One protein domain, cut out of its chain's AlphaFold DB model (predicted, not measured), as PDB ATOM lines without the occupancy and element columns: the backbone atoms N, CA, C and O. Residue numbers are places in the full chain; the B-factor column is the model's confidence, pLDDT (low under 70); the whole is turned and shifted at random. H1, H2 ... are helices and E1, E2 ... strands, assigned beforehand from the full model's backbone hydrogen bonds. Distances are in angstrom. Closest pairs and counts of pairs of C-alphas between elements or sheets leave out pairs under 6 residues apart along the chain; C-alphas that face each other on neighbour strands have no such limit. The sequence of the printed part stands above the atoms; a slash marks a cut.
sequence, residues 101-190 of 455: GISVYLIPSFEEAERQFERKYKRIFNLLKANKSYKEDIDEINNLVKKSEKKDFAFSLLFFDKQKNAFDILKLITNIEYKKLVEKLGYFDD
ATOM      1  N   GLY A 101     -58.798  18.145  -8.667       86.12
ATOM      2  CA  GLY A 101     -59.755  17.933  -7.573       86.12
ATOM      3  C   GLY A 101     -59.152  17.380  -6.274       86.12
ATOM      4  O   GLY A 101     -59.907  16.949  -5.406       86.12
ATOM      5  N   ILE A 102     -57.824  17.371  -6.130       89.56
ATOM      6  CA  ILE A 102     -57.101  16.833  -4.967       89.56
ATOM      7  C   ILE A 102     -56.240  17.945  -4.353       89.56
ATOM      8  O   ILE A 102     -55.636  18.727  -5.088       89.56
ATOM      9  N   SER A 103     -56.198  18.044  -3.021       92.50
ATOM     10  CA  SER A 103     -55.329  19.008  -2.336       92.50
ATOM     11  C   SER A 103     -53.860  18.695  -2.594       92.50
ATOM     12  O   SER A 103     -53.448  17.535  -2.582       92.50
ATOM     13  N   VAL A 104     -53.083  19.745  -2.842       95.19
ATOM     14  CA  VAL A 104     -51.677  19.641  -3.212       95.19
ATOM     15  C   VAL A 104     -50.877  20.794  -2.619       95.19
ATOM     16  O   VAL A 104     -51.330  21.940  -2.603       95.19
ATOM     17  N   TYR A 105     -49.676  20.480  -2.150       95.81
ATOM     18  CA  TYR A 105     -48.622  21.452  -1.912       95.81
ATOM     19  C   TYR A 105     -47.625  21.406  -3.058       95.81
ATOM     20  O   TYR A 105     -47.226  20.325  -3.495       95.81
ATOM     21  N   LEU A 106     -47.210  22.578  -3.522       96.50
ATOM     22  CA  LEU A 106     -46.053  22.705  -4.388       96.50
ATOM     23  C   LEU A 106     -44.841  22.985  -3.505       96.50
ATOM     24  O   LEU A 106     -44.825  23.954  -2.751       96.50
ATOM     25  N   ILE A 107     -43.832  22.129  -3.617       94.81
ATOM     26  CA  ILE A 107     -42.575  22.235  -2.884       94.81
ATOM     27  C   ILE A 107     -41.503  22.693  -3.879       94.81
ATOM     28  O   ILE A 107     -41.145  21.921  -4.775       94.81
ATOM     29  N   PRO A 108     -41.027  23.944  -3.788       93.06
ATOM     30  CA  PRO A 108     -39.940  24.438  -4.625       93.06
ATOM     31  C   PRO A 108     -38.674  23.592  -4.477       93.06
ATOM     32  O   PRO A 108     -38.379  23.121  -3.382       93.06
ATOM     33  N   SER A 109     -37.901  23.450  -5.556       89.31
ATOM     34  CA  SER A 109     -36.566  22.852  -5.504       89.31
ATOM     35  C   SER A 109     -35.535  23.904  -5.891       89.31
ATOM     36  O   SER A 109     -35.479  24.332  -7.045       89.31
ATOM     37  N   PHE A 110     -34.733  24.345  -4.927       80.44
ATOM     38  CA  PHE A 110     -33.618  25.256  -5.156       80.44
ATOM     39  C   PHE A 110     -32.479  24.952  -4.178       80.44
ATOM     40  O   PHE A 110     -32.713  24.729  -2.997       80.44
ATOM     41  N   GLU A 111     -31.251  24.931  -4.694       67.62
ATOM     42  CA  GLU A 111     -30.027  24.722  -3.901       67.62
ATOM     43  C   GLU A 111     -29.495  26.030  -3.294       67.62
ATOM     44  O   GLU A 111     -28.712  26.015  -2.354       67.62
ATOM     45  N   GLU A 112     -29.928  27.172  -3.832       70.75
ATOM     46  CA  GLU A 112     -29.451  28.507  -3.467       70.75
ATOM     47  C   GLU A 112     -30.639  29.469  -3.365       70.75
ATOM     48  O   GLU A 112     -31.722  29.200  -3.896       70.75
ATOM     49  N   ALA A 113     -30.437  30.601  -2.690       75.19
ATOM     50  CA  ALA A 113     -31.469  31.614  -2.515       75.19
ATOM     51  C   ALA A 113     -31.953  32.169  -3.867       75.19
ATOM     52  O   ALA A 113     -31.165  32.630  -4.686       75.19
ATOM     53  N   GLU A 114     -33.269  32.178  -4.081       75.25
ATOM     54  CA  GLU A 114     -33.886  32.632  -5.327       75.25
ATOM     55  C   GLU A 114     -34.797  33.839  -5.076       75.25
ATOM     56  O   GLU A 114     -35.767  33.781  -4.310       75.25
ATOM     57  N   ARG A 115     -34.542  34.939  -5.791       75.25
ATOM     58  CA  ARG A 115     -35.408  36.121  -5.742       75.25
ATOM     59  C   ARG A 115     -36.725  35.843  -6.468       75.25
ATOM     60  O   ARG A 115     -36.756  35.261  -7.544       75.25
ATOM     61  N   GLN A 116     -37.835  36.320  -5.904       75.25
ATOM     62  CA  GLN A 116     -39.182  36.184  -6.488       75.25
ATOM     63  C   GLN A 116     -39.651  34.732  -6.714       75.25
ATOM     64  O   GLN A 116     -40.575  34.513  -7.505       75.25
ATOM     65  N   PHE A 117     -39.069  33.751  -6.009       84.44
ATOM     66  CA  PHE A 117     -39.431  32.340  -6.165       84.44
ATOM     67  C   PHE A 117     -40.947  32.127  -6.024       84.44
ATOM     68  O   PHE A 117     -41.551  31.463  -6.862       84.44
ATOM     69  N   GLU A 118     -41.598  32.782  -5.061       85.50
ATOM     70  CA  GLU A 118     -43.044  32.664  -4.855       85.50
ATOM     71  C   GLU A 118     -43.864  32.951  -6.113       85.50
ATOM     72  O   GLU A 118     -44.765  32.188  -6.449       85.50
ATOM     73  N   ARG A 119     -43.554  34.039  -6.835       87.44
ATOM     74  CA  ARG A 119     -44.293  34.408  -8.053       87.44
ATOM     75  C   ARG A 119     -44.108  33.350  -9.135       87.44
ATOM     76  O   ARG A 119     -45.085  32.975  -9.780       87.44
ATOM     77  N   LYS A 120     -42.876  32.855  -9.294       88.12
ATOM     78  CA  LYS A 120     -42.511  31.800 -10.252       88.12
ATOM     79  C   LYS A 120     -43.290  30.513  -9.965       88.12
ATOM     80  O   LYS A 120     -43.962  29.991 -10.848       88.12
ATOM     81  N   TYR A 121     -43.280  30.049  -8.719       91.00
ATOM     82  CA  TYR A 121     -43.910  28.787  -8.333       91.00
ATOM     83  C   TYR A 121     -45.438  28.868  -8.206       91.00
ATOM     84  O   TYR A 121     -46.123  27.933  -8.609       91.00
ATOM     85  N   LYS A 122     -46.016  29.987  -7.748       91.50
ATOM     86  CA  LYS A 122     -47.483  30.164  -7.724       91.50
ATOM     87  C   LYS A 122     -48.088  30.052  -9.128       91.50
ATOM     88  O   LYS A 122     -49.149  29.449  -9.288       91.50
ATOM     89  N   ARG A 123     -47.395  30.559 -10.156       92.56
ATOM     90  CA  ARG A 123     -47.832  30.472 -11.562       92.56
ATOM     91  C   ARG A 123     -47.840  29.042 -12.113       92.56
ATOM     92  O   ARG A 123     -48.644  28.755 -12.993       92.56
ATOM     93  N   ILE A 124     -47.059  28.118 -11.548       94.62
ATOM     94  CA  ILE A 124     -47.122  26.692 -11.916       94.62
ATOM     95  C   ILE A 124     -48.513  26.106 -11.652       94.62
ATOM     96  O   ILE A 124     -48.982  25.268 -12.423       94.62
ATOM     97  N   PHE A 125     -49.219  26.563 -10.612       93.56
ATOM     98  CA  PHE A 125     -50.602  26.135 -10.411       93.56
ATOM     99  C   PHE A 125     -51.523  26.613 -11.526       93.56
ATOM    100  O   PHE A 125     -52.397  25.845 -11.917       93.56
ATOM    101  N   ASN A 126     -51.345  27.833 -12.036       92.19
ATOM    102  CA  ASN A 126     -52.148  28.335 -13.150       92.19
ATOM    103  C   ASN A 126     -51.893  27.488 -14.395       92.19
ATOM    104  O   ASN A 126     -52.839  26.921 -14.937       92.19
ATOM    105  N   LEU A 127     -50.613  27.265 -14.709       94.69
ATOM    106  CA  LEU A 127     -50.180  26.413 -15.807       94.69
ATOM    107  C   LEU A 127     -50.819  25.019 -15.730       94.69
ATOM    108  O   LEU A 127     -51.478  24.586 -16.665       94.69
ATOM    109  N   LEU A 128     -50.705  24.317 -14.598       93.50
ATOM    110  CA  LEU A 128     -51.255  22.962 -14.439       93.50
ATOM    111  C   LEU A 128     -52.796  22.915 -14.419       93.50
ATOM    112  O   LEU A 128     -53.378  21.842 -14.586       93.50
ATOM    113  N   LYS A 129     -53.462  24.055 -14.214       91.75
ATOM    114  CA  LYS A 129     -54.924  24.190 -14.153       91.75
ATOM    115  C   LYS A 129     -55.513  24.949 -15.337       91.75
ATOM    116  O   LYS A 129     -56.687  25.324 -15.260       91.75
ATOM    117  N   ALA A 130     -54.734  25.201 -16.385       89.62
ATOM    118  CA  ALA A 130     -55.199  25.958 -17.531       89.62
ATOM    119  C   ALA A 130     -56.542  25.403 -18.034       89.62
ATOM    120  O   ALA A 130     -56.746  24.191 -18.128       89.62
ATOM    121  N   ASN A 131     -57.478  26.305 -18.326       84.94
ATOM    122  CA  ASN A 131     -58.826  25.942 -18.778       84.94
ATOM    123  C   ASN A 131     -59.020  26.132 -20.287       84.94
ATOM    124  O   ASN A 131     -60.068  25.769 -20.813       84.94
ATOM    125  N   LYS A 132     -58.054  26.748 -20.981       85.81
ATOM    126  CA  LYS A 132     -58.166  27.071 -22.411       85.81
ATOM    127  C   LYS A 132     -56.895  26.765 -23.195       85.81
ATOM    128  O   LYS A 132     -56.975  26.039 -24.180       85.81
ATOM    129  N   SER A 133     -55.771  27.348 -22.789       88.69
ATOM    130  CA  SER A 133     -54.470  27.268 -23.464       88.69
ATOM    131  C   SER A 133     -53.361  27.431 -22.430       88.69
ATOM    132  O   SER A 133     -53.610  28.040 -21.390       88.69
ATOM    133  N   TYR A 134     -52.177  26.893 -22.712       93.56
ATOM    134  CA  TYR A 134     -51.017  26.988 -21.823       93.56
ATOM    135  C   TYR A 134     -50.102  28.163 -22.165       93.56
ATOM    136  O   TYR A 134     -49.386  28.645 -21.292       93.56
ATOM    137  N   LYS A 135     -50.140  28.642 -23.413       90.62
ATOM    138  CA  LYS A 135     -49.233  29.668 -23.938       90.62
ATOM    139  C   LYS A 135     -49.089  30.908 -23.051       90.62
ATOM    140  O   LYS A 135     -47.967  31.298 -22.758       90.62
ATOM    141  N   GLU A 136     -50.195  31.504 -22.605       89.31
ATOM    142  CA  GLU A 136     -50.162  32.718 -21.771       89.31
ATOM    143  C   GLU A 136     -49.449  32.465 -20.431       89.31
ATOM    144  O   GLU A 136     -48.548  33.215 -20.060       89.31
ATOM    145  N   ASP A 137     -49.782  31.365 -19.746       92.19
ATOM    146  CA  ASP A 137     -49.133  30.978 -18.489       92.19
ATOM    147  C   ASP A 137     -47.640  30.654 -18.695       92.19
ATOM    148  O   ASP A 137     -46.796  31.040 -17.881       92.19
ATOM    149  N   ILE A 138     -47.294  29.975 -19.797       94.38
ATOM    150  CA  ILE A 138     -45.907  29.663 -20.173       94.38
ATOM    151  C   ILE A 138     -45.115  30.952 -20.423       94.38
ATOM    152  O   ILE A 138     -44.004  31.097 -19.910       94.38
ATOM    153  N   ASP A 139     -45.669  31.899 -21.181       93.12
ATOM    154  CA  ASP A 139     -45.016  33.169 -21.506       93.12
ATOM    155  C   ASP A 139     -44.776  34.009 -20.243       93.12
ATOM    156  O   ASP A 139     -43.686  34.560 -20.048       93.12
ATOM    157  N   GLU A 140     -45.751  34.063 -19.332       92.12
ATOM    158  CA  GLU A 140     -45.604  34.728 -18.038       92.12
ATOM    159  C   GLU A 140     -44.489  34.112 -17.186       92.12
ATOM    160  O   GLU A 140     -43.635  34.839 -16.665       92.12
ATOM    161  N   ILE A 141     -44.459  32.781 -17.055       92.50
ATOM    162  CA  ILE A 141     -43.415  32.097 -16.284       92.50
ATOM    163  C   ILE A 141     -42.055  32.292 -16.958       92.50
ATOM    164  O   ILE A 141     -41.089  32.634 -16.279       92.50
ATOM    165  N   ASN A 142     -41.967  32.176 -18.283       93.06
ATOM    166  CA  ASN A 142     -40.730  32.400 -19.029       93.06
ATOM    167  C   ASN A 142     -40.192  33.825 -18.845       93.06
ATOM    168  O   ASN A 142     -38.982  34.019 -18.740       93.06
ATOM    169  N   ASN A 143     -41.063  34.832 -18.744       92.19
ATOM    170  CA  ASN A 143     -40.651  36.200 -18.432       92.19
ATOM    171  C   ASN A 143     -40.071  36.335 -17.016       92.19
ATOM    172  O   ASN A 143     -39.131  37.108 -16.815       92.19
ATOM    173  N   LEU A 144     -40.583  35.578 -16.040       90.44
ATOM    174  CA  LEU A 144     -40.002  35.505 -14.694       90.44
ATOM    175  C   LEU A 144     -38.661  34.760 -14.703       90.44
ATOM    176  O   LEU A 144     -37.694  35.234 -14.116       90.44
ATOM    177  N   VAL A 145     -38.573  33.645 -15.430       89.38
ATOM    178  CA  VAL A 145     -37.344  32.856 -15.604       89.38
ATOM    179  C   VAL A 145     -36.238  33.683 -16.268       89.38
ATOM    180  O   VAL A 145     -35.090  33.664 -15.832       89.38
ATOM    181  N   LYS A 146     -36.572  34.495 -17.278       89.38
ATOM    182  CA  LYS A 146     -35.620  35.420 -17.915       89.38
ATOM    183  C   LYS A 146     -35.036  36.431 -16.927       89.38
ATOM    184  O   LYS A 146     -33.862  36.761 -17.060       89.38
ATOM    185  N   LYS A 147     -35.814  36.877 -15.938       87.31
ATOM    186  CA  LYS A 147     -35.384  37.818 -14.887       87.31
ATOM    187  C   LYS A 147     -34.702  37.141 -13.690       87.31
ATOM    188  O   LYS A 147     -34.052  37.826 -12.912       87.31
ATOM    189  N   SER A 148     -34.876  35.832 -13.538       83.69
ATOM    190  CA  SER A 148     -34.296  35.018 -12.467       83.69
ATOM    191  C   SER A 148     -32.827  34.705 -12.753       83.69
ATOM    192  O   SER A 148     -32.410  34.643 -13.914       83.69
ATOM    193  N   GLU A 149     -32.035  34.523 -11.699       80.00
ATOM    194  CA  GLU A 149     -30.629  34.119 -11.816       80.00
ATOM    195  C   GLU A 149     -30.534  32.700 -12.394       80.00
ATOM    196  O   GLU A 149     -29.776  32.464 -13.337       80.00
ATOM    197  N   LYS A 150     -31.400  31.784 -11.934       78.94
ATOM    198  CA  LYS A 150     -31.504  30.424 -12.472       78.94
ATOM    199  C   LYS A 150     -32.563  30.332 -13.563       78.94
ATOM    200  O   LYS A 150     -33.761  30.517 -13.344       78.94
ATOM    201  N   LYS A 151     -32.109  29.976 -14.768       84.06
ATOM    202  CA  LYS A 151     -32.998  29.745 -15.917       84.06
ATOM    203  C   LYS A 151     -33.756  28.424 -15.818       84.06
ATOM    204  O   LYS A 151     -34.819  28.277 -16.418       84.06
ATOM    205  N   ASP A 152     -33.241  27.504 -15.014       87.00
ATOM    206  CA  ASP A 152     -33.786  26.166 -14.859       87.00
ATOM    207  C   ASP A 152     -34.216  25.976 -13.413       87.00
ATOM    208  O   ASP A 152     -33.556  26.436 -12.482       87.00
ATOM    209  N   PHE A 153     -35.366  25.336 -13.227       91.69
ATOM    210  CA  PHE A 153     -35.886  25.036 -11.905       91.69
ATOM    211  C   PHE A 153     -36.783  23.801 -11.947       91.69
ATOM    212  O   PHE A 153     -37.342  23.435 -12.990       91.69
ATOM    213  N   ALA A 154     -36.920  23.182 -10.782       94.19
ATOM    214  CA  ALA A 154     -37.768  22.027 -10.567       94.19
ATOM    215  C   ALA A 154     -38.644  22.236  -9.330       94.19
ATOM    216  O   ALA A 154     -38.428  23.138  -8.522       94.19
ATOM    217  N   PHE A 155     -39.660  21.399  -9.186       95.62
ATOM    218  CA  PHE A 155     -40.521  21.385  -8.013       95.62
ATOM    219  C   PHE A 155     -41.038  19.978  -7.749       95.62
ATOM    220  O   PHE A 155     -40.976  19.098  -8.605       95.62
ATOM    221  N   SER A 156     -41.582  19.783  -6.558       97.25
ATOM    222  CA  SER A 156     -42.311  18.577  -6.190       97.25
ATOM    223  C   SER A 156     -43.773  18.910  -5.903       97.25
ATOM    224  O   SER A 156     -44.104  20.029  -5.508       97.25
ATOM    225  N   LEU A 157     -44.656  17.936  -6.095       97.56
ATOM    226  CA  LEU A 157     -46.074  18.027  -5.761       97.56
ATOM    227  C   LEU A 157     -46.402  17.002  -4.675       97.56
ATOM    228  O   LEU A 157     -46.323  15.797  -4.913       97.56
ATOM    229  N   LEU A 158     -46.792  17.479  -3.494       95.38
ATOM    230  CA  LEU A 158     -47.240  16.642  -2.383       95.38
ATOM    231  C   LEU A 158     -48.765  16.672  -2.308       95.38
ATOM    232  O   LEU A 158     -49.357  17.664  -1.883       95.38
ATOM    233  N   PHE A 159     -49.402  15.584  -2.723       94.06
ATOM    234  CA  PHE A 159     -50.845  15.400  -2.650       94.06
ATOM    235  C   PHE A 159     -51.247  14.813  -1.307       94.06
ATOM    236  O   PHE A 159     -50.640  13.851  -0.834       94.06
ATOM    237  N   PHE A 160     -52.311  15.358  -0.726       89.88
ATOM    238  CA  PHE A 160     -52.755  14.983   0.609       89.88
ATOM    239  C   PHE A 160     -54.279  15.044   0.763       89.88
ATOM    240  O   PHE A 160     -54.980  15.674  -0.034       89.88
ATOM    241  N   ASP A 161     -54.784  14.398   1.811       86.19
ATOM    242  CA  ASP A 161     -56.123  14.615   2.359       86.19
ATOM    243  C   ASP A 161     -55.999  15.028   3.832       86.19
ATOM    244  O   ASP A 161     -55.235  14.434   4.590       86.19
ATOM    245  N   LYS A 162     -56.724  16.073   4.242       80.12
ATOM    246  CA  LYS A 162     -56.700  16.584   5.621       80.12
ATOM    247  C   LYS A 162     -58.086  16.398   6.224       80.12
ATOM    248  O   LYS A 162     -59.009  17.145   5.898       80.12
ATOM    249  N   GLN A 163     -58.231  15.414   7.109       74.81
ATOM    250  CA  GLN A 163     -59.484  15.127   7.812       74.81
ATOM    251  C   GLN A 163     -59.314  15.349   9.313       74.81
ATOM    252  O   GLN A 163     -58.757  14.507  10.013       74.81
ATOM    253  N   LYS A 164     -59.837  16.474   9.820       71.75
ATOM    254  CA  LYS A 164     -59.729  16.898  11.229       71.75
ATOM    255  C   LYS A 164     -58.275  16.841  11.732       71.75
ATOM    256  O   LYS A 164     -57.524  17.778  11.490       71.75
ATOM    257  N   ASN A 165     -57.893  15.736  12.374       63.97
ATOM    258  CA  ASN A 165     -56.599  15.530  13.025       63.97
ATOM    259  C   ASN A 165     -55.630  14.650  12.214       63.97
ATOM    260  O   ASN A 165     -54.495  14.465  12.643       63.97
ATOM    261  N   ALA A 166     -56.068  14.092  11.081       68.81
ATOM    262  CA  ALA A 166     -55.256  13.243  10.219       68.81
ATOM    263  C   ALA A 166     -54.799  14.011   8.972       68.81
ATOM    264  O   ALA A 166     -55.596  14.700   8.321       68.81
ATOM    265  N   PHE A 167     -53.509  13.888   8.663       79.62
ATOM    266  CA  PHE A 167     -52.897  14.369   7.433       79.62
ATOM    267  C   PHE A 167     -52.399  13.157   6.644       79.62
ATOM    268  O   PHE A 167     -51.318  12.626   6.906       79.62
ATOM    269  N   ASP A 168     -53.213  12.711   5.693       82.12
ATOM    270  CA  ASP A 168     -52.924  11.531   4.890       82.12
ATOM    271  C   ASP A 168     -52.152  11.958   3.645       82.12
ATOM    272  O   ASP A 168     -52.691  12.637   2.764       82.12
ATOM    273  N   ILE A 169     -50.884  11.553   3.548       87.00
ATOM    274  CA  ILE A 169     -50.128  11.705   2.305       87.00
ATOM    275  C   ILE A 169     -50.705  10.729   1.283       87.00
ATOM    276  O   ILE A 169     -50.677   9.516   1.472       87.00
ATOM    277  N   LEU A 170     -51.203  11.268   0.174       88.62
ATOM    278  CA  LEU A 170     -51.716  10.470  -0.934       88.62
ATOM    279  C   LEU A 170     -50.594  10.086  -1.898       88.62
ATOM    280  O   LEU A 170     -50.539   8.942  -2.344       88.62
ATOM    281  N   LYS A 171     -49.734  11.052  -2.253       92.56
ATOM    282  CA  LYS A 171     -48.575  10.837  -3.128       92.56
ATOM    283  C   LYS A 171     -47.623  12.028  -3.100       92.56
ATOM    284  O   LYS A 171     -48.081  13.166  -3.107       92.56
ATOM    285  N   LEU A 172     -46.322  11.770  -3.158       94.50
ATOM    286  CA  LEU A 172     -45.302  12.775  -3.451       94.50
ATOM    287  C   LEU A 172     -44.739  12.505  -4.852       94.50
ATOM    288  O   LEU A 172     -44.224  11.422  -5.096       94.50
ATOM    289  N   ILE A 173     -44.851  13.480  -5.755       96.50
ATOM    290  CA  ILE A 173     -44.242  13.444  -7.091       96.50
ATOM    291  C   ILE A 173     -43.072  14.425  -7.075       96.50
ATOM    292  O   ILE A 173     -43.289  15.634  -6.999       96.50
ATOM    293  N   THR A 174     -41.843  13.917  -7.078       96.06
ATOM    294  CA  THR A 174     -40.618  14.717  -6.912       96.06
ATOM    295  C   THR A 174     -39.977  15.104  -8.237       96.06
ATOM    296  O   THR A 174     -40.149  14.395  -9.215       96.06
ATOM    297  N   ASN A 175     -39.142  16.146  -8.256       94.69
ATOM    298  CA  ASN A 175     -38.243  16.462  -9.380       94.69
ATOM    299  C   ASN A 175     -38.957  16.696 -10.725       94.69
ATOM    300  O   ASN A 175     -38.551  16.192 -11.773       94.69
ATOM    301  N   ILE A 176     -40.037  17.474 -10.706       96.88
ATOM    302  CA  ILE A 176     -40.726  17.915 -11.918       96.88
ATOM    303  C   ILE A 176     -39.964  19.108 -12.491       96.88
ATOM    304  O   ILE A 176     -40.008  20.211 -11.947       96.88
ATOM    305  N   GLU A 177     -39.260  18.883 -13.594       95.25
ATOM    306  CA  GLU A 177     -38.513  19.922 -14.304       95.25
ATOM    307  C   GLU A 177     -39.451  20.811 -15.130       95.25
ATOM    308  O   GLU A 177     -40.220  20.320 -15.964       95.25
ATOM    309  N   TYR A 178     -39.354  22.133 -14.953       94.88
ATOM    310  CA  TYR A 178     -40.218  23.090 -15.649       94.88
ATOM    311  C   TYR A 178     -40.115  22.986 -17.178       94.88
ATOM    312  O   TYR A 178     -41.138  22.940 -17.855       94.88
ATOM    313  N   LYS A 179     -38.898  22.879 -17.731       94.12
ATOM    314  CA  LYS A 179     -38.684  22.775 -19.187       94.12
ATOM    315  C   LYS A 179     -39.400  21.568 -19.800       94.12
ATOM    316  O   LYS A 179     -40.139  21.728 -20.767       94.12
ATOM    317  N   LYS A 180     -39.245  20.385 -19.193       95.31
ATOM    318  CA  LYS A 180     -39.919  19.153 -19.636       95.31
ATOM    319  C   LYS A 180     -41.436  19.254 -19.500       95.31
ATOM    320  O   LYS A 180     -42.162  18.716 -20.328       95.31
ATOM    321  N   LEU A 181     -41.937  19.928 -18.462       96.44
ATOM    322  CA  LEU A 181     -43.371  20.182 -18.330       96.44
ATOM    323  C   LEU A 181     -43.884  21.060 -19.479       96.44
ATOM    324  O   LEU A 181     -44.894  20.717 -20.088       96.44
ATOM    325  N   VAL A 182     -43.194  22.160 -19.786       95.75
ATOM    326  CA  VAL A 182     -43.573  23.084 -20.868       95.75
ATOM    327  C   VAL A 182     -43.606  22.378 -22.217       95.75
ATOM    328  O   VAL A 182     -44.583  22.532 -22.940       95.75
ATOM    329  N   GLU A 183     -42.599  21.563 -22.530       94.94
ATOM    330  CA  GLU A 183     -42.557  20.765 -23.763       94.94
ATOM    331  C   GLU A 183     -43.802  19.873 -23.904       94.94
ATOM    332  O   GLU A 183     -44.502  19.916 -24.914       94.94
ATOM    333  N   LYS A 184     -44.154  19.140 -22.842       95.75
ATOM    334  CA  LYS A 184     -45.327  18.251 -22.826       95.75
ATOM    335  C   LYS A 184     -46.645  18.998 -22.985       95.75
ATOM    336  O   LYS A 184     -47.559  18.508 -23.648       95.75
ATOM    337  N   LEU A 185     -46.771  20.155 -22.336       96.31
ATOM    338  CA  LEU A 185     -47.963  20.996 -22.429       96.31
ATOM    339  C   LEU A 185     -48.048  21.721 -23.780       96.31
ATOM    340  O   LEU A 185     -49.154  21.963 -24.256       96.31
ATOM    341  N   GLY A 186     -46.911  21.991 -24.427       95.00
ATOM    342  CA  GLY A 186     -46.832  22.569 -25.769       95.00
ATOM    343  C   GLY A 186     -47.596  21.750 -26.807       95.00
ATOM    344  O   GLY A 186     -48.380  22.318 -27.564       95.00
ATOM    345  N   TYR A 187     -47.511  20.415 -26.744       95.81
ATOM    346  CA  TYR A 187     -48.263  19.545 -27.653       95.81
ATOM    347  C   TYR A 187     -49.789  19.750 -27.591       95.81
ATOM    348  O   TYR A 187     -50.476  19.573 -28.598       95.81
ATOM    349  N   PHE A 188     -50.349  20.134 -26.435       96.62
ATOM    350  CA  PHE A 188     -51.777  20.461 -26.340       96.62
ATOM    351  C   PHE A 188     -52.117  21.713 -27.149       96.62
ATOM    352  O   PHE A 188     -53.113  21.720 -27.874       96.62
ATOM    353  N   ASP A 189     -51.297  22.760 -27.043       94.94
ATOM    354  CA  ASP A 189     -51.495  23.997 -27.796       94.94
ATOM    355  C   ASP A 189     -51.254  23.788 -29.302       94.94
ATOM    356  O   ASP A 189     -52.009  24.333 -30.112       94.94
ATOM    357  N   ASP A 190     -50.287  22.945 -29.680       95.25
ATOM    358  CA  ASP A 190     -50.018  22.580 -31.076       95.25
ATOM    359  C   ASP A 190     -51.228  21.898 -31.719       95.25
ATOM    360  O   ASP A 190     -51.713  22.351 -32.758       95.25
TER     361      ASP A 190
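Overview. This is residues 101 to 190 of the 455 residues of an uncharacterized protein of Deltaproteobacteria bacterium (UniProt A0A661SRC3). A twisted three-stranded sheet has the helical hairpin H1 and H2 at one end, with H1 over one face and H2 beyond it; H3 follows E3 with no residue between them, turns off in another direction and comes close to H2 at Lys 135 to Ile 138. The long hairpin of E2 and E3 reaches away from the helices. The 90 printed residues hold three named helices and three named strands, in the order E1 H1 H2 E2 E3 H3, class mixed; the sheet, E1 E2 E3, is antiparallel. The whole is only just compact, close to loose, with a radius of gyration of the C-alphas of 14.2 A, and flat, spanning 42 by 33 by 18 A.

Along the chain. E1 is residues 102 to 109, 21.4 A, from C-alpha 102 at (-57.101, 16.833, -4.967). H1 is residues 117 to 128, 17.2 A; H2 is residues 135 to 147, 18.4 A. E2, residues 154 to 163, measures 29.3 A, and E3, residues 166 to 177, 30.4 A. H3, residues 178 to 190, measures 18.3 A and ends with C-alpha 190 at (-50.018, 22.580, -31.076).

Arrangement. Inner strand E2 pairs with E1 through N 105 and O 158, 2.8 A, and with E3 through N 157 and O 173, 2.8 A. H1 is on the sheet over E1, height 9.1 A, slantwise at 41 degrees on the local plane. H1 and H2 touch, closest C-alphas Leu 127 and Asp 137, 5.4 A, opposite ways at a shallow tilt of 17 degrees. H2 and H3 only just touch, with 3 pairs of C-alphas within 8 A, the closest Ile 138 and Val 182, 7.0 A. H3 only grazes the sheet, with residues 178 to 181. Every O i to N i+4 pair is within hydrogen-bond range in H2, 5 of 8 in H1 and 6 of 9 in H3.

Size, cuts and confidence. The farthest C-alphas, of Asn 165 and Asp 190, are 45.1 A apart. The printed part has no cut and no long link. The pLDDT is under 70 at residues 111, 165 and 166.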